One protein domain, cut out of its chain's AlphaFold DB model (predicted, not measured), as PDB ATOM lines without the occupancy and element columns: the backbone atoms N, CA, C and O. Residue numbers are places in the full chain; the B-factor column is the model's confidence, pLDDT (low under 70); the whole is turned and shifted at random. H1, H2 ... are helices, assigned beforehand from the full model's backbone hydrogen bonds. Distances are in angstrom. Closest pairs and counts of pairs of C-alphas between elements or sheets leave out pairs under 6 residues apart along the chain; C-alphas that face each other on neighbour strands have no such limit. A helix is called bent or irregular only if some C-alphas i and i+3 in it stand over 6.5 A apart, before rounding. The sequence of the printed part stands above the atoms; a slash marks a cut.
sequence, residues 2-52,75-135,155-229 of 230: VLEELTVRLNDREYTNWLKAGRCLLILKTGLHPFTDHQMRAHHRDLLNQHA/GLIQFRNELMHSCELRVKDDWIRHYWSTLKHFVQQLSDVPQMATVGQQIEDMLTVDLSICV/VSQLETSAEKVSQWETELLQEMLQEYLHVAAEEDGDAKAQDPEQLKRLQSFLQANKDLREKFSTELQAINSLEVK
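This is residues 2 to 52, 75 to 135 and 155 to 229 of the 230 residues of the protein "Chromosome X open reading frame 38" of Nothobranchius kadleci (UniProt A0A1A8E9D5). The first arm of the long bent helix H2, H2a, packs side by side with H4 and H5 in a three-helix bundle, while residues 36 to 52, beyond the bend, stick out as a bare arm. H6 crosses H2a nearly at right angles, with H7, H8 and H9 following one another beside H6; H3 packs on H2a and H4, and H1 makes a corner with H2a. The printed part has 187 residues with nine named helices, H1 to H9 in chain order, and no named strand; the class is all helix. It is only just compact, close to loose, with a radius of gyration of the C-alphas of 19.0 A and spans of 61 by 45 by 32 A.

H2, residues 13 to 50, is the hub, touching five other helices; by its hydrogen bonds it was assigned as one helix, but it is bent, with C-alphas 31 and 34 6.9 A apart. Its arms, H2a, residues 13 to 31, and H2b, residues 34 to 50, stand at a steep tilt of 35.1 degrees, only just steep. H2a, H4, residues 93 to 109, and H5, residues 114 to 128, form a bundle, three helices side by side. H2a touches H5 at a shallow tilt of 9 degrees, opposite ways, the closest C-alphas being those of Cys 24 and Ile 123, 5.6 A apart. H4 and H5 form a helical hairpin, their closest C-alphas those of Val 107 and Gly 120, 6.2 A apart. With residues 18 to 25 alone, H2a touches H3, residues 75 to 84; the C-alphas of Trp 18 and Leu 83 come closest, 7.2 A. H6, residues 155 to 183, touches H2a with residues 168 to 172 alone, about perpendicular, only just, at 73 degrees; the C-alphas of Gly 22 and Leu 172 come closest, 6.3 A. H1, residues 2 to 10, touches H8, residues 210 to 215, with the C-alphas of Val 2 and Asp 211 closest, 5.1 A. H6 and H7, residues 196 to 208, are a helical hairpin that only just touches, with 3 pairs of C-alphas within 8 A, the closest Tyr 180 and Leu 199, 6.6 A. H9, residues 217 to 227, is near H6. Every O i to N i+4 pair is within hydrogen-bond range in H1, H2a, H2b, H3, H4, H6, H7, H8 and H9, and 10 of 11 are in H5.

H6 is 42.4 A long from first to last C-alpha, H2a 26.8 A, H4 24.6 A, H2b 24.2 A and H5 23.1 A. C-alpha 2 begins H1 at (-43.250, 48.665, 33.175), C-alpha 50 ends H2b at (-34.849, -0.310, 3.966), and C-alpha 227 ends H9 at (-43.900, 24.255, 47.439).

The C-alphas farthest apart are those of Ala 52 and Val 135, 66.2 A. Residues 53 to 74 and 136 to 154 are not printed; the gaps between C-alphas are 37.7 A and 10.5 A. The link from H6 to H7 is long, 12 residues, and its residues 185 to 190 stand free. The model's pLDDT is under 70 at residue 2 and residues 134 to 135, 155 to 157, 182 to 195 and 227 to 229.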
ATOM      1  N   VAL A   2     -43.832  49.772  33.989       59.56
ATOM      2  CA  VAL A   2     -43.250  48.665  33.175       59.56
ATOM      3  C   VAL A   2     -41.929  49.066  32.505       59.56
ATOM      4  O   VAL A   2     -40.948  48.335  32.563       59.56
ATOM      5  N   LEU A   3     -41.872  50.279  31.949       74.25
ATOM      6  CA  LEU A   3     -40.662  50.806  31.320       74.25
ATOM      7  C   LEU A   3     -39.538  51.115  32.327       74.25
ATOM      8  O   LEU A   3     -38.372  51.037  31.966       74.25
ATOM      9  N   GLU A   4     -39.856  51.446  33.582       81.44
ATOM     10  CA  GLU A   4     -38.856  51.861  34.582       81.44
ATOM     11  C   GLU A   4     -38.034  50.669  35.079       81.44
ATOM     12  O   GLU A   4     -36.808  50.732  35.076       81.44
ATOM     13  N   GLU A   5     -38.687  49.565  35.455       87.75
ATOM     14  CA  GLU A   5     -37.988  48.362  35.934       87.75
ATOM     15  C   GLU A   5     -37.177  47.701  34.814       87.75
ATOM     16  O   GLU A   5     -36.011  47.355  35.021       87.75
ATOM     17  N   LEU A   6     -37.744  47.620  33.605       89.94
ATOM     18  CA  LEU A   6     -37.016  47.156  32.427       89.94
ATOM     19  C   LEU A   6     -35.798  48.046  32.139       89.94
ATOM     20  O   LEU A   6     -34.709  47.531  31.912       89.94
ATOM     21  N   THR A   7     -35.939  49.373  32.218       89.44
ATOM     22  CA  THR A   7     -34.814  50.305  32.019       89.44
ATOM     23  C   THR A   7     -33.694  50.057  33.025       89.44
ATOM     24  O   THR A   7     -32.527  50.051  32.638       89.44
ATOM     25  N   VAL A   8     -34.010  49.809  34.301       90.56
ATOM     26  CA  VAL A   8     -32.992  49.485  35.317       90.56
ATOM     27  C   VAL A   8     -32.218  48.225  34.929       90.56
ATOM     28  O   VAL A   8     -30.989  48.234  34.962       90.56
ATOM     29  N   ARG A   9     -32.914  47.162  34.509       93.44
ATOM     30  CA  ARG A   9     -32.272  45.904  34.095       93.44
ATOM     31  C   ARG A   9     -31.444  46.065  32.820       93.44
ATOM     32  O   ARG A   9     -30.344  45.534  32.738       93.44
ATOM     33  N   LEU A  10     -31.920  46.843  31.848       92.38
ATOM     34  CA  LEU A  10     -31.209  47.085  30.590       92.38
ATOM     35  C   LEU A  10     -30.009  48.036  30.717       92.38
ATOM     36  O   LEU A  10     -29.167  48.077  29.824       92.38
ATOM     37  N   ASN A  11     -29.890  48.763  31.828       91.31
ATOM     38  CA  ASN A  11     -28.676  49.505  32.168       91.31
ATOM     39  C   ASN A  11     -27.644  48.648  32.932       91.31
ATOM     40  O   ASN A  11     -26.536  49.114  33.202       91.31
ATOM     41  N   ASP A  12     -27.962  47.389  33.250       93.62
ATOM     42  CA  ASP A  12     -27.001  46.424  33.776       93.62
ATOM     43  C   ASP A  12     -26.316  45.661  32.629       93.62
ATOM     44  O   ASP A  12     -26.933  44.946  31.831       93.62
ATOM     45  N   ARG A  13     -24.994  45.817  32.535       94.00
ATOM     46  CA  ARG A  13     -24.199  45.238  31.447       94.00
ATOM     47  C   ARG A  13     -24.184  43.708  31.466       94.00
ATOM     48  O   ARG A  13     -24.218  43.077  30.414       94.00
ATOM     49  N   GLU A  14     -24.126  43.094  32.641       95.44
ATOM     50  CA  GLU A  14     -24.090  41.634  32.729       95.44
ATOM     51  C   GLU A  14     -25.472  41.031  32.459       95.44
ATOM     52  O   GLU A  14     -25.567  39.952  31.869       95.44
ATOM     53  N   TYR A  15     -26.538  41.742  32.830       95.38
ATOM     54  CA  TYR A  15     -27.910  41.369  32.498       95.38
ATOM     55  C   TYR A  15     -28.185  41.456  30.992       95.38
ATOM     56  O   TYR A  15     -28.718  40.527  30.386       95.38
ATOM     57  N   THR A  16     -27.770  42.547  30.344       95.38
ATOM     58  CA  THR A  16     -27.912  42.688  28.885       95.38
ATOM     59  C   THR A  16     -27.099  41.640  28.126       95.38
ATOM     60  O   THR A  16     -27.583  41.102  27.130       95.38
ATOM     61  N   ASN A  17     -25.909  41.279  28.618       95.69
ATOM     62  CA  ASN A  17     -25.142  40.149  28.096       95.69
ATOM     63  C   ASN A  17     -25.922  38.828  28.205       95.69
ATOM     64  O   ASN A  17     -26.008  38.085  27.224       95.69
ATOM     65  N   TRP A  18     -26.516  38.547  29.369       96.38
ATOM     66  CA  TRP A  18     -27.355  37.364  29.576       96.38
ATOM     67  C   TRP A  18     -28.541  37.333  28.599       96.38
ATOM     68  O   TRP A  18     -28.752  36.332  27.912       96.38
ATOM     69  N   LEU A  19     -29.248  38.458  28.450       95.88
ATOM     70  CA  LEU A  19     -30.399  38.573  27.555       95.88
ATOM     71  C   LEU A  19     -30.008  38.372  26.084       95.88
ATOM     72  O   LEU A  19     -30.672  37.629  25.360       95.88
ATOM     73  N   LYS A  20     -28.897  38.977  25.639       96.06
ATOM     74  CA  LYS A  20     -28.349  38.781  24.287       96.06
ATOM     75  C   LYS A  20     -27.995  37.321  24.024       96.06
ATOM     76  O   LYS A  20     -28.365  36.786  22.977       96.06
ATOM     77  N   ALA A  21     -27.297  36.679  24.960       96.56
ATOM     78  CA  ALA A  21     -26.901  35.282  24.833       96.56
ATOM     79  C   ALA A  21     -28.126  34.362  24.745       96.56
ATOM     80  O   ALA A  21     -28.219  33.532  23.840       96.56
ATOM     81  N   GLY A  22     -29.116  34.554  25.618       96.12
ATOM     82  CA  GLY A  22     -30.339  33.757  25.581       96.12
ATOM     83  C   GLY A  22     -31.156  33.997  24.317       96.12
ATOM     84  O   GLY A  22     -31.609  33.042  23.687       96.12
ATOM     85  N   ARG A  23     -31.257  35.249  23.854       96.25
ATOM     86  CA  ARG A  23     -31.945  35.557  22.596       96.25
ATOM     87  C   ARG A  23     -31.290  34.872  21.399       96.25
ATOM     88  O   ARG A  23     -31.996  34.322  20.557       96.25
ATOM     89  N   CYS A  24     -29.960  34.841  21.350       96.94
ATOM     90  CA  CYS A  24     -29.219  34.122  20.316       96.94
ATOM     91  C   CYS A  24     -29.502  32.610  20.336       96.94
ATOM     92  O   CYS A  24     -29.656  32.006  19.275       96.94
ATOM     93  N   LEU A  25     -29.632  31.997  21.520       95.81
ATOM     94  CA  LEU A  25     -30.024  30.588  21.639       95.81
ATOM     95  C   LEU A  25     -31.443  30.333  21.124       95.81
ATOM     96  O   LEU A  25     -31.657  29.331  20.444       95.81
ATOM     97  N   LEU A  26     -32.398  31.226  21.399       95.88
ATOM     98  CA  LEU A  26     -33.767  31.095  20.886       95.88
ATOM     99  C   LEU A  26     -33.820  31.245  19.362       95.88
ATOM    100  O   LEU A  26     -34.438  30.418  18.694       95.88
ATOM    101  N   ILE A  27     -33.108  32.229  18.804       96.44
ATOM    102  CA  ILE A  27     -32.961  32.395  17.349       96.44
ATOM    103  C   ILE A  27     -32.397  31.112  16.725       96.44
ATOM    104  O   ILE A  27     -32.941  30.599  15.743       96.44
ATOM    105  N   LEU A  28     -31.343  30.551  17.326       95.62
ATOM    106  CA  LEU A  28     -30.730  29.312  16.863       95.62
ATOM    107  C   LEU A  28     -31.698  28.120  16.956       95.62
ATOM    108  O   LEU A  28     -31.847  27.384  15.983       95.62
ATOM    109  N   LYS A  29     -32.385  27.943  18.094       94.44
ATOM    110  CA  LYS A  29     -33.385  26.885  18.323       94.44
ATOM    111  C   LYS A  29     -34.466  26.918  17.244       94.44
ATOM    112  O   LYS A  29     -34.716  25.904  16.592       94.44
ATOM    113  N   THR A  30     -35.071  28.083  17.018       94.75
ATOM    114  CA  THR A  30     -36.126  28.265  16.015       94.75
ATOM    115  C   THR A  30     -35.609  28.022  14.602       94.75
ATOM    116  O   THR A  30     -36.284  27.373  13.805       94.75
ATOM    117  N   GLY A  31     -34.404  28.498  14.289       94.38
ATOM    118  CA  GLY A  31     -33.792  28.321  12.977       94.38
ATOM    119  C   GLY A  31     -33.426  26.875  12.645       94.38
ATOM    120  O   GLY A  31     -33.558  26.453  11.495       94.38
ATOM    121  N   LEU A  32     -32.974  26.107  13.639       93.38
ATOM    122  CA  LEU A  32     -32.594  24.703  13.474       93.38
ATOM    123  C   LEU A  32     -33.796  23.765  13.406       93.38
ATOM    124  O   LEU A  32     -33.712  22.740  12.735       93.38
ATOM    125  N   HIS A  33     -34.901  24.100  14.076       94.12
ATOM    126  CA  HIS A  33     -36.047  23.203  14.224       94.12
ATOM    127  C   HIS A  33     -36.574  22.621  12.893       94.12
ATOM    128  O   HIS A  33     -36.763  21.408  12.816       94.12
ATOM    129  N   PRO A  34     -36.772  23.403  11.809       93.12
ATOM    130  CA  PRO A  34     -37.215  22.841  10.530       93.12
ATOM    131  C   PRO A  34     -36.206  21.858   9.929       93.12
ATOM    132  O   PRO A  34     -36.595  20.853   9.338       93.12
ATOM    133  N   PHE A  35     -34.911  22.147  10.072       92.31
ATOM    134  CA  PHE A  35     -33.847  21.291   9.561       92.31
ATOM    135  C   PHE A  35     -33.775  19.978  10.340       92.31
ATOM    136  O   PHE A  35     -33.746  18.911   9.728       92.31
ATOM    137  N   THR A  36     -33.794  20.034  11.673       92.44
ATOM    138  CA  THR A  36     -33.742  18.832  12.511       92.44
ATOM    139  C   THR A  36     -34.990  17.974  12.332       92.44
ATOM    140  O   THR A  36     -34.851  16.772  12.126       92.44
ATOM    141  N   ASP A  37     -36.191  18.563  12.300       93.62
ATOM    142  CA  ASP A  37     -37.438  17.830  12.040       93.62
ATOM    143  C   ASP A  37     -37.416  17.154  10.660       93.62
ATOM    144  O   ASP A  37     -37.730  15.965  10.539       93.62
ATOM    145  N   HIS A  38     -36.962  17.864   9.620       93.94
ATOM    146  CA  HIS A  38     -36.835  17.294   8.280       93.94
ATOM    147  C   HIS A  38     -35.849  16.123   8.240       93.94
ATOM    148  O   HIS A  38     -36.200  15.052   7.743       93.94
ATOM    149  N   GLN A  39     -34.641  16.304   8.784       92.94
ATOM    150  CA  GLN A  39     -33.615  15.262   8.810       92.94
ATOM    151  C   GLN A  39     -34.074  14.040   9.603       92.94
ATOM    152  O   GLN A  39     -33.914  12.910   9.146       92.94
ATOM    153  N   MET A  40     -34.717  14.253  10.754       93.06
ATOM    154  CA  MET A  40     -35.280  13.168  11.553       93.06
ATOM    155  C   MET A  40     -36.341  12.396  10.766       93.06
ATOM    156  O   MET A  40     -36.290  11.169  10.722       93.06
ATOM    157  N   ARG A  41     -37.294  13.070  10.111       94.50
ATOM    158  CA  ARG A  41     -38.338  12.390   9.322       94.50
ATOM    159  C   ARG A  41     -37.776  11.664   8.106       94.50
ATOM    160  O   ARG A  41     -38.226  10.557   7.818       94.50
ATOM    161  N   ALA A  42     -36.837  12.280   7.390       94.75
ATOM    162  CA  ALA A  42     -36.186  11.677   6.231       94.75
ATOM    163  C   ALA A  42     -35.431  10.409   6.642       94.75
ATOM    164  O   ALA A  42     -35.678   9.347   6.080       94.75
ATOM    165  N   HIS A  43     -34.633  10.490   7.709       92.50
ATOM    166  CA  HIS A  43     -33.901   9.347   8.238       92.50
ATOM    167  C   HIS A  43     -34.831   8.200   8.655       92.50
ATOM    168  O   HIS A  43     -34.626   7.063   8.235       92.50
ATOM    169  N   HIS A  44     -35.892   8.482   9.423       91.31
ATOM    170  CA  HIS A  44     -36.862   7.449   9.807       91.31
ATOM    171  C   HIS A  44     -37.567   6.836   8.591       91.31
ATOM    172  O   HIS A  44     -37.786   5.627   8.553       91.31
ATOM    173  N   ARG A  45     -37.908   7.645   7.581       92.88
ATOM    174  CA  ARG A  45     -38.519   7.153   6.342       92.88
ATOM    175  C   ARG A  45     -37.576   6.216   5.592       92.88
ATOM    176  O   ARG A  45     -38.001   5.140   5.185       92.88
ATOM    177  N   ASP A  46     -36.318   6.605   5.432       94.38
ATOM    178  CA  ASP A  46     -35.316   5.799   4.738       94.38
ATOM    179  C   ASP A  46     -35.044   4.491   5.483       94.38
ATOM    180  O   ASP A  46     -34.987   3.429   4.859       94.38
ATOM    181  N   LEU A  47     -34.973   4.546   6.814       92.25
ATOM    182  CA  LEU A  47     -34.808   3.375   7.667       92.25
ATOM    183  C   LEU A  47     -35.978   2.387   7.513       92.25
ATOM    184  O   LEU A  47     -35.754   1.189   7.342       92.25
ATOM    185  N   LEU A  48     -37.221   2.879   7.513       91.06
ATOM    186  CA  LEU A  48     -38.418   2.052   7.316       91.06
ATOM    187  C   LEU A  48     -38.506   1.475   5.897       91.06
ATOM    188  O   LEU A  48     -38.893   0.320   5.729       91.06
ATOM    189  N   ASN A  49     -38.106   2.244   4.880       90.62
ATOM    190  CA  ASN A  49     -38.055   1.772   3.495       90.62
ATOM    191  C   ASN A  49     -37.030   0.643   3.311       90.62
ATOM    192  O   ASN A  49     -37.262  -0.279   2.532       90.62
ATOM    193  N   GLN A  50     -35.899   0.710   4.019       92.81
ATOM    194  CA  GLN A  50     -34.849  -0.310   3.966       92.81
ATOM    195  C   GLN A  50     -35.191  -1.547   4.807       92.81
ATOM    196  O   GLN A  50     -34.765  -2.656   4.481       92.81
ATOM    197  N   HIS A  51     -35.987  -1.382   5.866       90.31
ATOM    198  CA  HIS A  51     -36.306  -2.446   6.811       90.31
ATOM    199  C   HIS A  51     -37.798  -2.466   7.163       90.31
ATOM    200  O   HIS A  51     -38.214  -1.991   8.218       90.31
ATOM    201  N   ALA A  52     -38.604  -3.120   6.321       84.94
ATOM    202  CA  ALA A  52     -40.052  -3.245   6.525       84.94
ATOM    203  C   ALA A  52     -40.449  -3.914   7.861       84.94
ATOM    204  O   ALA A  52     -41.536  -3.677   8.374       84.94
ATOM    205  N   GLY A  75     -19.814  22.301  22.614       84.62
ATOM    206  CA  GLY A  75     -19.521  23.516  23.392       84.62
ATOM    207  C   GLY A  75     -20.727  24.450  23.562       84.62
ATOM    208  O   GLY A  75     -20.893  25.057  24.613       84.62
ATOM    209  N   LEU A  76     -21.637  24.505  22.581       88.62
ATOM    210  CA  LEU A  76     -22.877  25.277  22.704       88.62
ATOM    211  C   LEU A  76     -23.866  24.713  23.724       88.62
ATOM    212  O   LEU A  76     -24.548  25.492  24.380       88.62
ATOM    213  N   ILE A  77     -23.939  23.391  23.879       87.88
ATOM    214  CA  ILE A  77     -24.767  22.773  24.922       87.88
ATOM    215  C   ILE A  77     -24.217  23.152  26.297       87.88
ATOM    216  O   ILE A  77     -24.995  23.460  27.192       87.88
ATOM    217  N   GLN A  78     -22.890  23.200  26.456       89.38
ATOM    218  CA  GLN A  78     -22.281  23.670  27.698       89.38
ATOM    219  C   GLN A  78     -22.670  25.124  27.998       89.38
ATOM    220  O   GLN A  78     -23.203  25.385  29.071       89.38
ATOM    221  N   PHE A  79     -22.489  26.050  27.049       93.31
ATOM    222  CA  PHE A  79     -22.880  27.450  27.252       93.31
ATOM    223  C   PHE A  79     -24.377  27.622  27.514       93.31
ATOM    224  O   PHE A  79     -24.764  28.423  28.359       93.31
ATOM    225  N   ARG A  80     -25.229  26.867  26.813       92.44
ATOM    226  CA  ARG A  80     -26.675  26.867  27.050       92.44
ATOM    227  C   ARG A  80     -26.995  26.400  28.467       92.44
ATOM    228  O   ARG A  80     -27.751  27.073  29.152       92.44
ATOM    229  N   ASN A  81     -26.387  25.311  28.929       89.06
ATOM    230  CA  ASN A  81     -26.595  24.814  30.289       89.06
ATOM    231  C   ASN A  81     -26.082  25.803  31.344       89.06
ATOM    232  O   ASN A  81     -26.742  25.997  32.356       89.06
ATOM    233  N   GLU A  82     -24.929  26.432  31.118       90.44
ATOM    234  CA  GLU A  82     -24.395  27.469  32.011       90.44
ATOM    235  C   GLU A  82     -25.309  28.700  32.061       90.44
ATOM    236  O   GLU A  82     -25.541  29.238  33.138       90.44
ATOM    237  N   LEU A  83     -25.863  29.128  30.921       91.81
ATOM    238  CA  LEU A  83     -26.768  30.275  30.845       91.81
ATOM    239  C   LEU A  83     -28.106  30.001  31.542       91.81
ATOM    240  O   LEU A  83     -28.566  30.821  32.331       91.81
ATOM    241  N   MET A  84     -28.724  28.859  31.234       86.06
ATOM    242  CA  MET A  84     -30.064  28.500  31.711       86.06
ATOM    243  C   MET A  84     -30.071  28.141  33.201       86.06
ATOM    244  O   MET A  84     -31.073  28.355  33.880       86.06
ATOM    245  N   HIS A  85     -28.930  27.679  33.723       81.44
ATOM    246  CA  HIS A  85     -28.712  27.437  35.152       81.44
ATOM    247  C   HIS A  85     -27.933  28.572  35.846       81.44
ATOM    248  O   HIS A  85     -27.524  28.432  37.001       81.44
ATOM    249  N   SER A  86     -27.722  29.717  35.178       79.88
ATOM    250  CA  SER A  86     -27.156  30.906  35.822       79.88
ATOM    251  C   SER A  86     -28.222  31.560  36.693       79.88
ATOM    252  O   SER A  86     -29.102  32.273  36.215       79.88
ATOM    253  N   CYS A  87     -28.138  31.335  37.999       71.94
ATOM    254  CA  CYS A  87     -29.113  31.859  38.953       71.94
ATOM    255  C   CYS A  87     -29.060  33.384  39.162       71.94
ATOM    256  O   CYS A  87     -29.957  33.944  39.791       71.94
ATOM    257  N   GLU A  88     -28.025  34.057  38.657       83.12
ATOM    258  CA  GLU A  88     -27.858  35.510  38.777       83.12
ATOM    259  C   GLU A  88     -28.442  36.274  37.582       83.12
ATOM    260  O   GLU A  88     -28.548  37.498  37.645       83.12
ATOM    261  N   LEU A  89     -28.817  35.569  36.500       91.81
ATOM    262  CA  LEU A  89     -29.291  36.160  35.237       91.81
ATOM    263  C   LEU A  89     -28.324  37.219  34.687       91.81
ATOM    264  O   LEU A  89     -28.710  38.219  34.085       91.81
ATOM    265  N   ARG A  90     -27.038  36.997  34.953       93.56
ATOM    266  CA  ARG A  90     -25.920  37.883  34.655       93.56
ATOM    267  C   ARG A  90     -24.805  37.067  34.042       93.56
ATOM    268  O   ARG A  90     -24.553  35.928  34.440       93.56
ATOM    269  N   VAL A  91     -24.140  37.657  33.059       94.12
ATOM    270  CA  VAL A  91     -23.037  37.032  32.341       94.12
ATOM    271  C   VAL A  91     -21.924  38.044  32.096       94.12
ATOM    272  O   VAL A  91     -22.137  39.126  31.545       94.12
ATOM    273  N   LYS A  92     -20.700  37.652  32.458       94.88
ATOM    274  CA  LYS A  92     -19.499  38.478  32.298       94.88
ATOM    275  C   LYS A  92     -19.115  38.659  30.832       94.88
ATOM    276  O   LYS A  92     -19.301  37.765  30.007       94.88
ATOM    277  N   ASP A  93     -18.453  39.777  30.540       94.62
ATOM    278  CA  ASP A  93     -17.961  40.097  29.194       94.62
ATOM    279  C   ASP A  93     -17.010  39.034  28.622       94.62
ATOM    280  O   ASP A  93     -17.019  38.735  27.429       94.62
ATOM    281  N   ASP A  94     -16.175  38.431  29.465       95.44
ATOM    282  CA  ASP A  94     -15.267  37.375  29.020       95.44
ATOM    283  C   ASP A  94     -16.050  36.141  28.589       95.44
ATOM    284  O   ASP A  94     -15.774  35.578  27.531       95.44
ATOM    285  N   TRP A  95     -17.073  35.760  29.353       95.44
ATOM    286  CA  TRP A  95     -17.928  34.626  29.021       95.44
ATOM    287  C   TRP A  95     -18.657  34.862  27.695       95.44
ATOM    288  O   TRP A  95     -18.585  34.012  26.806       95.44
ATOM    289  N   ILE A  96     -19.276  36.038  27.504       94.25
ATOM    290  CA  ILE A  96     -20.036  36.318  26.274       94.25
ATOM    291  C   ILE A  96     -19.139  36.352  25.034       94.25
ATOM    292  O   ILE A  96     -19.569  35.924  23.966       94.25
ATOM    293  N   ARG A  97     -17.869  36.760  25.161       94.75
ATOM    294  CA  ARG A  97     -16.896  36.683  24.057       94.75
ATOM    295  C   ARG A  97     -16.612  35.240  23.625       94.75
ATOM    296  O   ARG A  97     -16.559  34.965  22.426       94.75
ATOM    297  N   HIS A  98     -16.464  34.312  24.571       95.62
ATOM    298  CA  HIS A  98     -16.250  32.891  24.256       95.62
ATOM    299  C   HIS A  98     -17.513  32.238  23.687       95.62
ATOM    300  O   HIS A  98     -17.439  31.507  22.692       95.62
ATOM    301  N   TYR A  99     -18.668  32.547  24.279       95.44
ATOM    302  CA  TYR A  99     -19.972  32.127  23.780       95.44
ATOM    303  C   TYR A  99     -20.176  32.572  22.331       95.44
ATOM    304  O   TYR A  99     -20.440  31.742  21.462       95.44
ATOM    305  N   TRP A 100     -19.960  33.861  22.055       93.88
ATOM    306  CA  TRP A 100     -20.043  34.443  20.720       93.88
ATOM    307  C   TRP A 100     -19.175  33.656  19.743       93.88
ATOM    308  O   TRP A 100     -19.668  33.190  18.713       93.88
ATOM    309  N   SER A 101     -17.879  33.507  20.035       94.44
ATOM    310  CA  SER A 101     -16.945  32.826  19.131       94.44
ATOM    311  C   SER A 101     -17.404  31.402  18.808       94.44
ATOM    312  O   SER A 101     -17.339  30.971  17.657       94.44
ATOM    313  N   THR A 102     -17.902  30.686  19.815       95.12
ATOM    314  CA  THR A 102     -18.405  29.315  19.673       95.12
ATOM    315  C   THR A 102     -19.680  29.275  18.832       95.12
ATOM    316  O   THR A 102     -19.807  28.436  17.939       95.12
ATOM    317  N   LEU A 103     -20.599  30.213  19.062       94.81
ATOM    318  CA  LEU A 103     -21.847  30.341  18.318       94.81
ATOM    319  C   LEU A 103     -21.605  30.664  16.844       94.81
ATOM    320  O   LEU A 103     -22.171  30.001  15.977       94.81
ATOM    321  N   LYS A 104     -20.722  31.625  16.548       92.69
ATOM    322  CA  LYS A 104     -20.337  31.949  15.168       92.69
ATOM    323  C   LYS A 104     -19.771  30.739  14.447       92.69
ATOM    324  O   LYS A 104     -20.175  30.461  13.321       92.69
ATOM    325  N   HIS A 105     -18.865  30.012  15.098       93.69
ATOM    326  CA  HIS A 105     -18.279  28.819  14.506       93.69
ATOM    327  C   HIS A 105     -19.340  27.754  14.209       93.69
ATOM    328  O   HIS A 105     -19.351  27.181  13.123       93.69
ATOM    329  N   PHE A 106     -20.273  27.532  15.133       93.69
ATOM    330  CA  PHE A 106     -21.360  26.576  14.937       93.69
ATOM    331  C   PHE A 106     -22.288  26.958  13.778       93.69
ATOM    332  O   PHE A 106     -22.593  26.119  12.933       93.69
ATOM    333  N   VAL A 107     -22.708  28.223  13.690       93.75
ATOM    334  CA  VAL A 107     -23.555  28.692  12.579       93.75
ATOM    335  C   VAL A 107     -22.826  28.539  11.239       93.75
ATOM    336  O   VAL A 107     -23.430  28.111  10.259       93.75
ATOM    337  N   GLN A 108     -21.518  28.810  11.199       92.69
ATOM    338  CA  GLN A 108     -20.691  28.611  10.003       92.69
ATOM    339  C   GLN A 108     -20.603  27.142   9.573       92.69
ATOM    340  O   GLN A 108     -20.619  26.868   8.379       92.69
ATOM    341  N   GLN A 109     -20.540  26.194  10.514       92.31
ATOM    342  CA  GLN A 109     -20.537  24.759  10.195       92.31
ATOM    343  C   GLN A 109     -21.832  24.290   9.520       92.31
ATOM    344  O   GLN A 109     -21.843  23.250   8.867       92.31
ATOM    345  N   LEU A 110     -22.918  25.048   9.670       92.19
ATOM    346  CA  LEU A 110     -24.213  24.762   9.070       92.19
ATOM    347  C   LEU A 110     -24.523  25.700   7.897       92.19
ATOM    348  O   LEU A 110     -25.690  25.895   7.566       92.19
ATOM    349  N   SER A 111     -23.500  26.262   7.246       89.62
ATOM    350  CA  SER A 111     -23.666  27.179   6.107       89.62
ATOM    351  C   SER A 111     -24.475  26.587   4.952       89.62
ATOM    352  O   SER A 111     -25.127  27.327   4.221       89.62
ATOM    353  N   ASP A 112     -24.453  25.262   4.803       91.12
ATOM    354  CA  ASP A 112     -25.182  24.546   3.753       91.12
ATOM    355  C   ASP A 112     -26.684  24.406   4.061       91.12
ATOM    356  O   ASP A 112     -27.471  24.015   3.197       91.12
ATOM    357  N   VAL A 113     -27.110  24.725   5.287       92.94
ATOM    358  CA  VAL A 113     -28.515  24.708   5.696       92.94
ATOM    359  C   VAL A 113     -29.162  26.047   5.312       92.94
ATOM    360  O   VAL A 113     -28.765  27.084   5.848       92.94
ATOM    361  N   PRO A 114     -30.199  26.071   4.449       88.12
ATOM    362  CA  PRO A 114     -30.745  27.316   3.896       88.12
ATOM    363  C   PRO A 114     -31.179  28.351   4.943       88.12
ATOM    364  O   PRO A 114     -30.995  29.551   4.757       88.12
ATOM    365  N   GLN A 115     -31.743  27.898   6.065       91.81
ATOM    366  CA  GLN A 115     -32.213  28.765   7.147       91.81
ATOM    367  C   GLN A 115     -31.062  29.433   7.918       91.81
ATOM    368  O   GLN A 115     -31.271  30.475   8.542       91.81
ATOM    369  N   MET A 116     -29.851  28.863   7.884       93.69
ATOM    370  CA  MET A 116     -28.738  29.310   8.727       93.69
ATOM    371  C   MET A 116     -28.123  30.633   8.280       93.69
ATOM    372  O   MET A 116     -27.567  31.341   9.115       93.69
ATOM    373  N   ALA A 117     -28.292  31.028   7.015       92.69
ATOM    374  CA  ALA A 117     -27.889  32.355   6.555       92.69
ATOM    375  C   ALA A 117     -28.665  33.465   7.291       92.69
ATOM    376  O   ALA A 117     -28.067  34.380   7.857       92.69
ATOM    377  N   THR A 118     -29.996  33.345   7.355       95.19
ATOM    378  CA  THR A 118     -30.860  34.302   8.065       95.19
ATOM    379  C   THR A 118     -30.601  34.283   9.569       95.19
ATOM    380  O   THR A 118     -30.509  35.337  10.190       95.19
ATOM    381  N   VAL A 119     -30.445  33.091  10.154       96.00
ATOM    382  CA  VAL A 119     -30.124  32.914  11.582       96.00
ATOM    383  C   VAL A 119     -28.797  33.578  11.935       96.00
ATOM    384  O   VAL A 119     -28.718  34.292  12.929       96.00
ATOM    385  N   GLY A 120     -27.770  33.389  11.103       95.25
ATOM    386  CA  GLY A 120     -26.467  34.018  11.291       95.25
ATOM    387  C   GLY A 120     -26.547  35.540  11.281       95.25
ATOM    388  O   GLY A 120     -25.964  36.175  12.156       95.25
ATOM    389  N   GLN A 121     -27.324  36.120  10.360       95.00
ATOM    390  CA  GLN A 121     -27.529  37.568  10.324       95.00
ATOM    391  C   GLN A 121     -28.267  38.076  11.569       95.00
ATOM    392  O   GLN A 121     -27.814  39.024  12.199       95.00
ATOM    393  N   GLN A 122     -29.356  37.414  11.973       95.94
ATOM    394  CA  GLN A 122     -30.109  37.790  13.177       95.94
ATOM    395  C   GLN A 122     -29.251  37.726  14.448       95.94
ATOM    396  O   GLN A 122     -29.403  38.563  15.335       95.94
ATOM    397  N   ILE A 123     -28.348  36.746  14.539       95.06
ATOM    398  CA  ILE A 123     -27.391  36.636  15.644       95.06
ATOM    399  C   ILE A 123     -26.391  37.800  15.608       95.06
ATOM    400  O   ILE A 123     -26.150  38.409  16.647       95.06
ATOM    401  N   GLU A 124     -25.839  38.156  14.445       94.06
ATOM    402  CA  GLU A 124     -24.920  39.300  14.331       94.06
ATOM    403  C   GLU A 124     -25.595  40.618  14.742       94.06
ATOM    404  O   GLU A 124     -25.041  41.393  15.528       94.06
ATOM    405  N   ASP A 125     -26.824  40.838  14.271       93.62
ATOM    406  CA  ASP A 125     -27.622  42.017  14.604       93.62
ATOM    407  C   ASP A 125     -27.899  42.074  16.118       93.62
ATOM    408  O   ASP A 125     -27.716  43.109  16.759       93.62
ATOM    409  N   MET A 126     -28.263  40.942  16.732       94.25
ATOM    410  CA  MET A 126     -28.521  40.855  18.175       94.25
ATOM    411  C   MET A 126     -27.274  41.157  19.012       94.25
ATOM    412  O   MET A 126     -27.345  41.779  20.073       94.25
ATOM    413  N   LEU A 127     -26.107  40.718  18.557       88.25
ATOM    414  CA  LEU A 127     -24.867  40.916  19.296       88.25
ATOM    415  C   LEU A 127     -24.392  42.378  19.237       88.25
ATOM    416  O   LEU A 127     -23.819  42.876  20.212       88.25
ATOM    417  N   THR A 128     -24.694  43.078  18.141       88.19
ATOM    418  CA  THR A 128     -24.313  44.481  17.912       88.19
ATOM    419  C   THR A 128     -25.301  45.504  18.471       88.19
ATOM    420  O   THR A 128     -24.895  46.639  18.712       88.19
ATOM    421  N   VAL A 129     -26.559  45.130  18.727       89.38
ATOM    422  CA  VAL A 129     -27.571  46.067  19.237       89.38
ATOM    423  C   VAL A 129     -27.176  46.633  20.607       89.38
ATOM    424  O   VAL A 129     -26.739  45.893  21.491       89.38
ATOM    425  N   ASP A 130     -27.338  47.936  20.816       87.12
ATOM    426  CA  ASP A 130     -27.281  48.522  22.155       87.12
ATOM    427  C   ASP A 130     -28.672  48.417  22.786       87.12
ATOM    428  O   ASP A 130     -29.661  48.859  22.202       87.12
ATOM    429  N   LEU A 131     -28.750  47.753  23.938       87.50
ATOM    430  CA  LEU A 131     -30.003  47.562  24.668       87.50
ATOM    431  C   LEU A 131     -30.217  48.629  25.740       87.50
ATOM    432  O   LEU A 131     -31.291  48.660  26.337       87.50
ATOM    433  N   SER A 132     -29.217  49.472  26.010       83.31
ATOM    434  CA  SER A 132     -29.344  50.517  27.015       83.31
ATOM    435  C   SER A 132     -30.408  51.536  26.595       83.31
ATOM    436  O   SER A 132     -30.456  52.004  25.458       83.31
ATOM    437  N   ILE A 133     -31.309  51.858  27.525       76.31
ATOM    438  CA  ILE A 133     -32.366  52.848  27.314       76.31
ATOM    439  C   ILE A 133     -31.950  54.144  28.009       76.31
ATOM    440  O   ILE A 133     -31.832  54.189  29.237       76.31
ATOM    441  N   CYS A 134     -31.738  55.207  27.229       60.22
ATOM    442  CA  CYS A 134     -31.493  56.547  27.758       60.22
ATOM    443  C   CYS A 134     -32.809  57.199  28.198       60.22
ATOM    444  O   CYS A 134     -33.711  57.405  27.386       60.22
ATOM    445  N   VAL A 135     -32.900  57.599  29.467       57.78
ATOM    446  CA  VAL A 135     -34.012  58.426  29.954       57.78
ATOM    447  C   VAL A 135     -33.741  59.875  29.549       57.78
ATOM    448  O   VAL A 135     -32.952  60.577  30.185       57.78
ATOM    449  N   VAL A 155     -40.416  59.140  21.125       65.56
ATOM    450  CA  VAL A 155     -41.076  58.390  22.207       65.56
ATOM    451  C   VAL A 155     -41.726  57.114  21.665       65.56
ATOM    452  O   VAL A 155     -41.494  56.041  22.215       65.56
ATOM    453  N   SER A 156     -42.436  57.187  20.534       67.12
ATOM    454  CA  SER A 156     -43.091  56.011  19.934       67.12
ATOM    455  C   SER A 156     -42.102  54.921  19.485       67.12
ATOM    456  O   SER A 156     -42.347  53.721  19.652       67.12
ATOM    457  N   GLN A 157     -40.943  55.318  18.947       68.06
ATOM    458  CA  GLN A 157     -39.889  54.390  18.542       68.06
ATOM    459  C   GLN A 157     -39.226  53.733  19.757       68.06
ATOM    460  O   GLN A 157     -38.954  52.528  19.734       68.06
ATOM    461  N   LEU A 158     -38.996  54.509  20.820       71.81
ATOM    462  CA  LEU A 158     -38.446  54.002  22.069       71.81
ATOM    463  C   LEU A 158     -39.389  52.985  22.715       71.81
ATOM    464  O   LEU A 158     -38.947  51.894  23.070       71.81
ATOM    465  N   GLU A 159     -40.684  53.292  22.786       71.44
ATOM    466  CA  GLU A 159     -41.716  52.377  23.286       71.44
ATOM    467  C   GLU A 159     -41.744  51.076  22.477       71.44
ATOM    468  O   GLU A 159     -41.643  49.994  23.053       71.44
ATOM    469  N   THR A 160     -41.725  51.165  21.143       72.75
ATOM    470  CA  THR A 160     -41.676  49.984  20.261       72.75
ATOM    471  C   THR A 160     -40.421  49.133  20.503       72.75
ATOM    472  O   THR A 160     -40.455  47.903  20.408       72.75
ATOM    473  N   SER A 161     -39.279  49.765  20.788       81.50
ATOM    474  CA  SER A 161     -38.037  49.047  21.089       81.50
ATOM    475  C   SER A 161     -38.091  48.368  22.461       81.50
ATOM    476  O   SER A 161     -37.738  47.194  22.576       81.50
ATOM    477  N   ALA A 162     -38.619  49.059  23.472       86.56
ATOM    478  CA  ALA A 162     -38.765  48.539  24.821       86.56
ATOM    479  C   ALA A 162     -39.747  47.365  24.866       86.56
ATOM    480  O   ALA A 162     -39.459  46.357  25.505       86.56
ATOM    481  N   GLU A 163     -40.865  47.442  24.139       88.12
ATOM    482  CA  GLU A 163     -41.828  46.345  24.016       88.12
ATOM    483  C   GLU A 163     -41.181  45.081  23.441       88.12
ATOM    484  O   GLU A 163     -41.345  43.994  23.998       88.12
ATOM    485  N   LYS A 164     -40.378  45.220  22.376       89.81
ATOM    486  CA  LYS A 164     -39.645  44.090  21.783       89.81
ATOM    487  C   LYS A 164     -38.652  43.471  22.759       89.81
ATOM    488  O   LYS A 164     -38.599  42.251  22.877       89.81
ATOM    489  N   VAL A 165     -37.880  44.291  23.469       92.38
ATOM    490  CA  VAL A 165     -36.900  43.785  24.443       92.38
ATOM    491  C   VAL A 165     -37.608  43.121  25.627       92.38
ATOM    492  O   VAL A 165     -37.212  42.039  26.054       92.38
ATOM    493  N   SER A 166     -38.714  43.705  26.092       93.19
ATOM    494  CA  SER A 166     -39.574  43.133  27.131       93.19
ATOM    495  C   SER A 166     -40.168  41.784  26.710       93.19
ATOM    496  O   SER A 166     -40.291  40.869  27.527       93.19
ATOM    497  N   GLN A 167     -40.525  41.632  25.432       94.19
ATOM    498  CA  GLN A 167     -40.950  40.355  24.868       94.19
ATOM    499  C   GLN A 167     -39.804  39.336  24.878       94.19
ATOM    500  O   GLN A 167     -40.008  38.215  25.332       94.19
ATOM    501  N   TRP A 168     -38.598  39.712  24.437       95.12
ATOM    502  CA  TRP A 168     -37.440  38.807  24.436       95.12
ATOM    503  C   TRP A 168     -37.086  38.309  25.836       95.12
ATOM    504  O   TRP A 168     -36.808  37.124  26.014       95.12
ATOM    505  N   GLU A 169     -37.130  39.200  26.825       95.75
ATOM    506  CA  GLU A 169     -36.935  38.866  28.235       95.75
ATOM    507  C   GLU A 169     -37.990  37.861  28.716       95.75
ATOM    508  O   GLU A 169     -37.653  36.855  29.339       95.75
ATOM    509  N   THR A 170     -39.258  38.091  28.364       95.69
ATOM    510  CA  THR A 170     -40.366  37.198  28.733       95.69
ATOM    511  C   THR A 170     -40.192  35.808  28.116       95.69
ATOM    512  O   THR A 170     -40.295  34.811  28.823       95.69
ATOM    513  N   GLU A 171     -39.876  35.722  26.821       96.12
ATOM    514  CA  GLU A 171     -39.668  34.444  26.124       96.12
ATOM    515  C   GLU A 171     -38.515  33.639  26.744       96.12
ATOM    516  O   GLU A 171     -38.638  32.434  26.962       96.12
ATOM    517  N   LEU A 172     -37.406  34.302  27.084       95.56
ATOM    518  CA  LEU A 172     -36.245  33.645  27.682       95.56
ATOM    519  C   LEU A 172     -36.512  33.164  29.117       95.56
ATOM    520  O   LEU A 172     -36.161  32.037  29.467       95.56
ATOM    521  N   LEU A 173     -37.155  33.995  29.942       95.06
ATOM    522  CA  LEU A 173     -37.564  33.622  31.300       95.06
ATOM    523  C   LEU A 173     -38.556  32.453  31.289       95.06
ATOM    524  O   LEU A 173     -38.462  31.558  32.129       95.06
ATOM    525  N   GLN A 174     -39.470  32.432  30.318       93.94
ATOM    526  CA  GLN A 174     -40.425  31.343  30.154       93.94
ATOM    527  C   GLN A 174     -39.735  30.027  29.784       93.94
ATOM    528  O   GLN A 174     -40.060  28.993  30.363       93.94
ATOM    529  N   GLU A 175     -38.759  30.055  28.877       92.19
ATOM    530  CA  GLU A 175     -37.977  28.869  28.504       92.19
ATOM    531  C   GLU A 175     -37.175  28.313  29.688       92.19
ATOM    532  O   GLU A 175     -37.150  27.100  29.893       92.19
ATOM    533  N   MET A 176     -36.581  29.180  30.517       90.56
ATOM    534  CA  MET A 176     -35.918  28.739  31.752       90.56
ATOM    535  C   MET A 176     -36.898  28.091  32.719       90.56
ATOM    536  O   MET A 176     -36.624  27.024  33.261       90.56
ATOM    537  N   LEU A 177     -38.056  28.714  32.931       89.19
ATOM    538  CA  LEU A 177     -39.048  28.172  33.844       89.19
ATOM    539  C   LEU A 177     -39.572  26.807  33.374       89.19
ATOM    540  O   LEU A 177     -39.699  25.885  34.180       89.19
ATOM    541  N   GLN A 178     -39.863  26.668  32.081       87.69
ATOM    542  CA  GLN A 178     -40.310  25.402  31.501       87.69
ATOM    543  C   GLN A 178     -39.275  24.296  31.688       87.69
ATOM    544  O   GLN A 178     -39.655  23.168  31.982       87.69
ATOM    545  N   GLU A 179     -37.985  24.608  31.576       84.19
ATOM    546  CA  GLU A 179     -36.920  23.643  31.837       84.19
ATOM    547  C   GLU A 179     -36.918  23.160  33.293       84.19
ATOM    548  O   GLU A 179     -36.902  21.952  33.526       84.19
ATOM    549  N   TYR A 180     -37.032  24.068  34.269       80.00
ATOM    550  CA  TYR A 180     -37.118  23.674  35.680       80.00
ATOM    551  C   TYR A 180     -38.351  22.805  35.973       80.00
ATOM    552  O   TYR A 180     -38.260  21.841  36.735       80.00
ATOM    553  N   LEU A 181     -39.491  23.111  35.342       76.88
ATOM    554  CA  LEU A 181     -40.738  22.363  35.516       76.88
ATOM    555  C   LEU A 181     -40.748  21.014  34.778       76.88
ATOM    556  O   LEU A 181     -41.335  20.060  35.282       76.88
ATOM    557  N   HIS A 182     -40.112  20.895  33.608       69.06
ATOM    558  CA  HIS A 182     -40.025  19.626  32.872       69.06
ATOM    559  C   HIS A 182     -39.094  18.618  33.544       69.06
ATOM    560  O   HIS A 182     -39.442  17.441  33.612       69.06
ATOM    561  N   VAL A 183     -37.971  19.064  34.114       57.97
ATOM    562  CA  VAL A 183     -37.082  18.183  34.895       57.97
ATOM    563  C   VAL A 183     -37.794  17.624  36.140       57.97
ATOM    564  O   VAL A 183     -37.462  16.532  36.586       57.97
ATOM    565  N   ALA A 184     -38.814  18.317  36.663       52.06
ATOM    566  CA  ALA A 184     -39.625  17.851  37.794       52.06
ATOM    567  C   ALA A 184     -40.538  16.659  37.455       52.06
ATOM    568  O   ALA A 184     -40.969  15.942  38.353       52.06
ATOM    569  N   ALA A 185     -40.889  16.486  36.175       51.44
ATOM    570  CA  ALA A 185     -41.900  15.532  35.719       51.44
ATOM    571  C   ALA A 185     -41.313  14.206  35.201       51.44
ATOM    572  O   ALA A 185     -42.062  13.250  34.995       51.44
ATOM    573  N   GLU A 186     -39.995  14.123  34.986       50.53
ATOM    574  CA  GLU A 186     -39.326  12.865  34.644       50.53
ATOM    575  C   GLU A 186     -39.028  12.063  35.924       50.53
ATOM    576  O   GLU A 186     -37.951  12.148  36.507       50.53
ATOM    577  N   GLU A 187     -40.006  11.268  36.369       46.00
ATOM    578  CA  GLU A 187     -39.926  10.390  37.554       46.00
ATOM    579  C   GLU A 187     -38.928   9.211  37.428       46.00
ATOM    580  O   GLU A 187     -38.830   8.396  38.346       46.00
ATOM    581  N   ASP A 188     -38.157   9.082  36.341       40.41
ATOM    582  CA  ASP A 188     -37.353   7.877  36.081       40.41
ATOM    583  C   ASP A 188     -35.837   8.112  36.265       40.41
ATOM    584  O   ASP A 188     -35.075   8.382  35.341       40.41
ATOM    585  N   GLY A 189     -35.390   7.986  37.515       42.88
ATOM    586  CA  GLY A 189     -34.273   7.094  37.842       42.88
ATOM    587  C   GLY A 189     -32.856   7.366  37.305       42.88
ATOM    588  O   GLY A 189     -32.125   6.396  37.158       42.88
ATOM    589  N   ASP A 190     -32.430   8.605  37.035       44.88
ATOM    590  CA  ASP A 190     -30.993   9.023  37.061       44.88
ATOM    591  C   ASP A 190     -30.808  10.560  37.036       44.88
ATOM    592  O   ASP A 190     -29.717  11.077  36.779       44.88
ATOM    593  N   ALA A 191     -31.876  11.336  37.243       43.75
ATOM    594  CA  ALA A 191     -31.804  12.785  37.126       43.75
ATOM    595  C   ALA A 191     -31.042  13.361  38.324       43.75
ATOM    596  O   ALA A 191     -31.461  13.216  39.474       43.75
ATOM    597  N   LYS A 192     -29.903  14.015  38.048       48.72
ATOM    598  CA  LYS A 192     -29.238  14.921  38.994       48.72
ATOM    599  C   LYS A 192     -30.328  15.735  39.675       48.72
ATOM    600  O   LYS A 192     -31.088  16.394  38.968       48.72
ATOM    601  N   ALA A 193     -30.406  15.620  41.001       48.66
ATOM    602  CA  ALA A 193     -31.360  16.344  41.821       48.66
ATOM    603  C   ALA A 193     -31.521  17.757  41.261       48.66
ATOM    604  O   ALA A 193     -30.514  18.437  41.027       48.66
ATOM    605  N   GLN A 194     -32.770  18.152  40.996       55.97
ATOM    606  CA  GLN A 194     -33.094  19.553  40.775       55.97
ATOM    607  C   GLN A 194     -32.328  20.375  41.804       55.97
ATOM    608  O   GLN A 194     -32.196  19.953  42.953       55.97
ATOM    609  N   ASP A 195     -31.797  21.518  41.396       67.81
ATOM    610  CA  ASP A 195     -31.333  22.497  42.360       67.81
ATOM    611  C   ASP A 195     -32.563  23.338  42.741       67.81
ATOM    612  O   ASP A 195     -32.869  24.304  42.033       67.81
ATOM    613  N   PRO A 196     -33.343  22.972  43.786       73.88
ATOM    614  CA  PRO A 196     -34.525  23.736  44.187       73.88
ATOM    615  C   PRO A 196     -34.162  25.189  44.513       73.88
ATOM    616  O   PRO A 196     -35.011  26.079  44.436       73.88
ATOM    617  N   GLU A 197     -32.889  25.468  44.820       80.44
ATOM    618  CA  GLU A 197     -32.414  26.829  45.005       80.44
ATOM    619  C   GLU A 197     -32.493  27.655  43.717       80.44
ATOM    620  O   GLU A 197     -32.774  28.850  43.794       80.44
ATOM    621  N   GLN A 198     -32.288  27.062  42.536       82.44
ATOM    622  CA  GLN A 198     -32.354  27.784  41.259       82.44
ATOM    623  C   GLN A 198     -33.780  28.217  40.930       82.44
ATOM    624  O   GLN A 198     -34.000  29.391  40.618       82.44
ATOM    625  N   LEU A 199     -34.756  27.316  41.082       85.94
ATOM    626  CA  LEU A 199     -36.169  27.648  40.883       85.94
ATOM    627  C   LEU A 199     -36.619  28.741  41.863       85.94
ATOM    628  O   LEU A 199     -37.247  29.720  41.456       85.94
ATOM    629  N   LYS A 200     -36.214  28.637  43.133       87.19
ATOM    630  CA  LYS A 200     -36.521  29.635  44.165       87.19
ATOM    631  C   LYS A 200     -35.884  30.999  43.889       87.19
ATOM    632  O   LYS A 200     -36.502  32.041  44.130       87.19
ATOM    633  N   ARG A 201     -34.652  31.030  43.372       88.56
ATOM    634  CA  ARG A 201     -33.983  32.277  42.957       88.56
ATOM    635  C   ARG A 201     -34.692  32.916  41.767       88.56
ATOM    636  O   ARG A 201     -34.929  34.122  41.802       88.56
ATOM    637  N   LEU A 202     -35.105  32.128  40.771       90.75
ATOM    638  CA  LEU A 202     -35.888  32.621  39.634       90.75
ATOM    639  C   LEU A 202     -37.245  33.183  40.086       90.75
ATOM    640  O   LEU A 202     -37.604  34.298  39.719       90.75
ATOM    641  N   GLN A 203     -37.967  32.465  40.946       91.50
ATOM    642  CA  GLN A 203     -39.220  32.929  41.554       91.50
ATOM    643  C   GLN A 203     -39.017  34.247  42.318       91.50
ATOM    644  O   GLN A 203     -39.794  35.183  42.139       91.50
ATOM    645  N   SER A 204     -37.948  34.355  43.114       92.12
ATOM    646  CA  SER A 204     -37.606  35.580  43.850       92.12
ATOM    647  C   SER A 204     -37.311  36.748  42.902       92.12
ATOM    648  O   SER A 204     -37.784  37.861  43.130       92.12
ATOM    649  N   PHE A 205     -36.582  36.497  41.811       93.75
ATOM    650  CA  PHE A 205     -36.310  37.495  40.777       93.75
ATOM    651  C   PHE A 205     -37.600  37.985  40.106       93.75
ATOM    652  O   PHE A 205     -37.818  39.193  40.002       93.75
ATOM    653  N   LEU A 206     -38.488  37.070  39.705       94.25
ATOM    654  CA  LEU A 206     -39.780  37.420  39.109       94.25
ATOM    655  C   LEU A 206     -40.659  38.206  40.090       94.25
ATOM    656  O   LEU A 206     -41.299  39.170  39.694       94.25
ATOM    657  N   GLN A 207     -40.670  37.842  41.375       93.50
ATOM    658  CA  GLN A 207     -41.435  38.556  42.399       93.50
ATOM    659  C   GLN A 207     -40.896  39.962  42.684       93.50
ATOM    660  O   GLN A 207     -41.693  40.851  42.996       93.50
ATOM    661  N   ALA A 208     -39.579  40.170  42.590       93.06
ATOM    662  CA  ALA A 208     -38.932  41.455  42.845       93.06
ATOM    663  C   ALA A 208     -39.214  42.508  41.760       93.06
ATOM    664  O   ALA A 208     -39.179  43.699  42.056       93.06
ATOM    665  N   ASN A 209     -39.530  42.079  40.536       93.56
ATOM    666  CA  ASN A 209     -39.816  42.950  39.396       93.56
ATOM    667  C   ASN A 209     -41.328  42.965  39.135       93.56
ATOM    668  O   ASN A 209     -41.910  41.937  38.788       93.56
ATOM    669  N   LYS A 210     -41.999  44.101  39.344       92.81
ATOM    670  CA  LYS A 210     -43.459  44.201  39.216       92.81
ATOM    671  C   LYS A 210     -43.945  43.841  37.815       92.81
ATOM    672  O   LYS A 210     -44.929  43.111  37.706       92.81
ATOM    673  N   ASP A 211     -43.271  44.327  36.785       93.81
ATOM    674  CA  ASP A 211     -43.611  44.070  35.391       93.81
ATOM    675  C   ASP A 211     -43.565  42.573  35.043       93.81
ATOM    676  O   ASP A 211     -44.487  42.046  34.420       93.81
ATOM    677  N   LEU A 212     -42.540  41.863  35.518       95.06
ATOM    678  CA  LEU A 212     -42.413  40.418  35.339       95.06
ATOM    679  C   LEU A 212     -43.400  39.640  36.218       95.06
ATOM    680  O   LEU A 212     -44.021  38.692  35.745       95.06
ATOM    681  N   ARG A 213     -43.609  40.053  37.472       94.62
ATOM    682  CA  ARG A 213     -44.579  39.421  38.381       94.62
ATOM    683  C   ARG A 213     -45.992  39.409  37.804       94.62
ATOM    684  O   ARG A 213     -46.719  38.438  37.998       94.62
ATOM    685  N   GLU A 214     -46.390  40.482  37.127       93.56
ATOM    686  CA  GLU A 214     -47.692  40.567  36.462       93.56
ATOM    687  C   GLU A 214     -47.776  39.580  35.285       93.56
ATOM    688  O   GLU A 214     -48.744  38.816  35.198       93.56
ATOM    689  N   LYS A 215     -46.734  39.519  34.443       94.38
ATOM    690  CA  LYS A 215     -46.663  38.605  33.288       94.38
ATOM    691  C   LYS A 215     -46.642  37.124  33.673       94.38
ATOM    692  O   LYS A 215     -47.320  36.337  33.028       94.38
ATOM    693  N   PHE A 216     -45.905  36.764  34.723       95.19
ATOM    694  CA  PHE A 216     -45.719  35.381  35.192       95.19
ATOM    695  C   PHE A 216     -46.636  35.014  36.368       95.19
ATOM    696  O   PHE A 216     -46.331  34.133  37.173       95.19
ATOM    697  N   SER A 217     -47.754  35.723  36.537       93.75
ATOM    698  CA  SER A 217     -48.626  35.564  37.708       93.75
ATOM    699  C   SER A 217     -49.219  34.155  37.840       93.75
ATOM    700  O   SER A 217     -49.357  33.655  38.958       93.75
ATOM    701  N   THR A 218     -49.524  33.495  36.720       91.50
ATOM    702  CA  THR A 218     -50.089  32.134  36.704       91.50
ATOM    703  C   THR A 218     -49.026  31.100  37.070       91.50
ATOM    704  O   THR A 218     -49.249  30.219  37.897       91.50
ATOM    705  N   GLU A 219     -47.837  31.248  36.502       91.62
ATOM    706  CA  GLU A 219     -46.667  30.425  36.759       91.62
ATOM    707  C   GLU A 219     -46.218  30.520  38.220       91.62
ATOM    708  O   GLU A 219     -46.005  29.501  38.872       91.62
ATOM    709  N   LEU A 220     -46.149  31.734  38.772       91.31
ATOM    710  CA  LEU A 220     -45.812  31.958  40.178       91.31
ATOM    711  C   LEU A 220     -46.823  31.293  41.123       91.31
ATOM    712  O   LEU A 220     -46.430  30.719  42.137       91.31
ATOM    713  N   GLN A 221     -48.119  31.326  40.794       88.94
ATOM    714  CA  GLN A 221     -49.146  30.612  41.562       88.94
ATOM    715  C   GLN A 221     -48.968  29.089  41.502       88.94
ATOM    716  O   GLN A 221     -49.150  28.413  42.520       88.94
ATOM    717  N   ALA A 222     -48.596  28.551  40.337       86.94
ATOM    718  CA  ALA A 222     -48.317  27.130  40.170       86.94
ATOM    719  C   ALA A 222     -47.104  26.689  41.007       86.94
ATOM    720  O   ALA A 222     -47.216  25.710  41.742       86.94
ATOM    721  N   ILE A 223     -45.999  27.446  40.977       84.88
ATOM    722  CA  ILE A 223     -44.791  27.171  41.781       84.88
ATOM    723  C   ILE A 223     -45.125  27.176  43.276       84.88
ATOM    724  O   ILE A 223     -44.853  26.198  43.966       84.88
ATOM    725  N   ASN A 224     -45.813  28.216  43.766       84.12
ATOM    726  CA  ASN A 224     -46.211  28.303  45.176       84.12
ATOM    727  C   ASN A 224     -47.092  27.112  45.607       84.12
ATOM    728  O   ASN A 224     -47.055  26.684  46.754       84.12
ATOM    729  N   SER A 225     -47.911  26.578  44.695       81.00
ATOM    730  CA  SER A 225     -48.776  25.423  44.974       81.00
ATOM    731  C   SER A 225     -48.015  24.094  45.021       81.00
ATOM    732  O   SER A 225     -48.517  23.141  45.619       81.00
ATOM    733  N   LEU A 226     -46.847  24.014  44.374       74.00
ATOM    734  CA  LEU A 226     -45.933  22.872  44.448       74.00
ATOM    735  C   LEU A 226     -45.142  22.903  45.763       74.00
ATOM    736  O   LEU A 226     -45.119  21.895  46.457       74.00
ATOM    737  N   GLU A 227     -44.628  24.072  46.167       65.19
ATOM    738  CA  GLU A 227     -43.900  24.255  47.439       65.19
ATOM    739  C   GLU A 227     -44.755  23.966  48.688       65.19
ATOM    740  O   GLU A 227     -44.225  23.639  49.742       65.19
ATOM    741  N   VAL A 228     -46.087  24.091  48.600       58.41
ATOM    742  CA  VAL A 228     -47.017  23.810  49.716       58.41
ATOM    743  C   VAL A 228     -47.360  22.314  49.841       58.41
ATOM    744  O   VAL A 228     -47.955  21.900  50.837       58.41
ATOM    745  N   LYS A 229     -47.041  21.500  48.828       51.91
ATOM    746  CA  LYS A 229     -47.331  20.055  48.812       51.91
ATOM    747  C   LYS A 229     -46.147  19.182  49.243       51.91
ATOM    748  O   LYS A 229     -46.372  17.991  49.460       51.91
TER     749      LYS A 229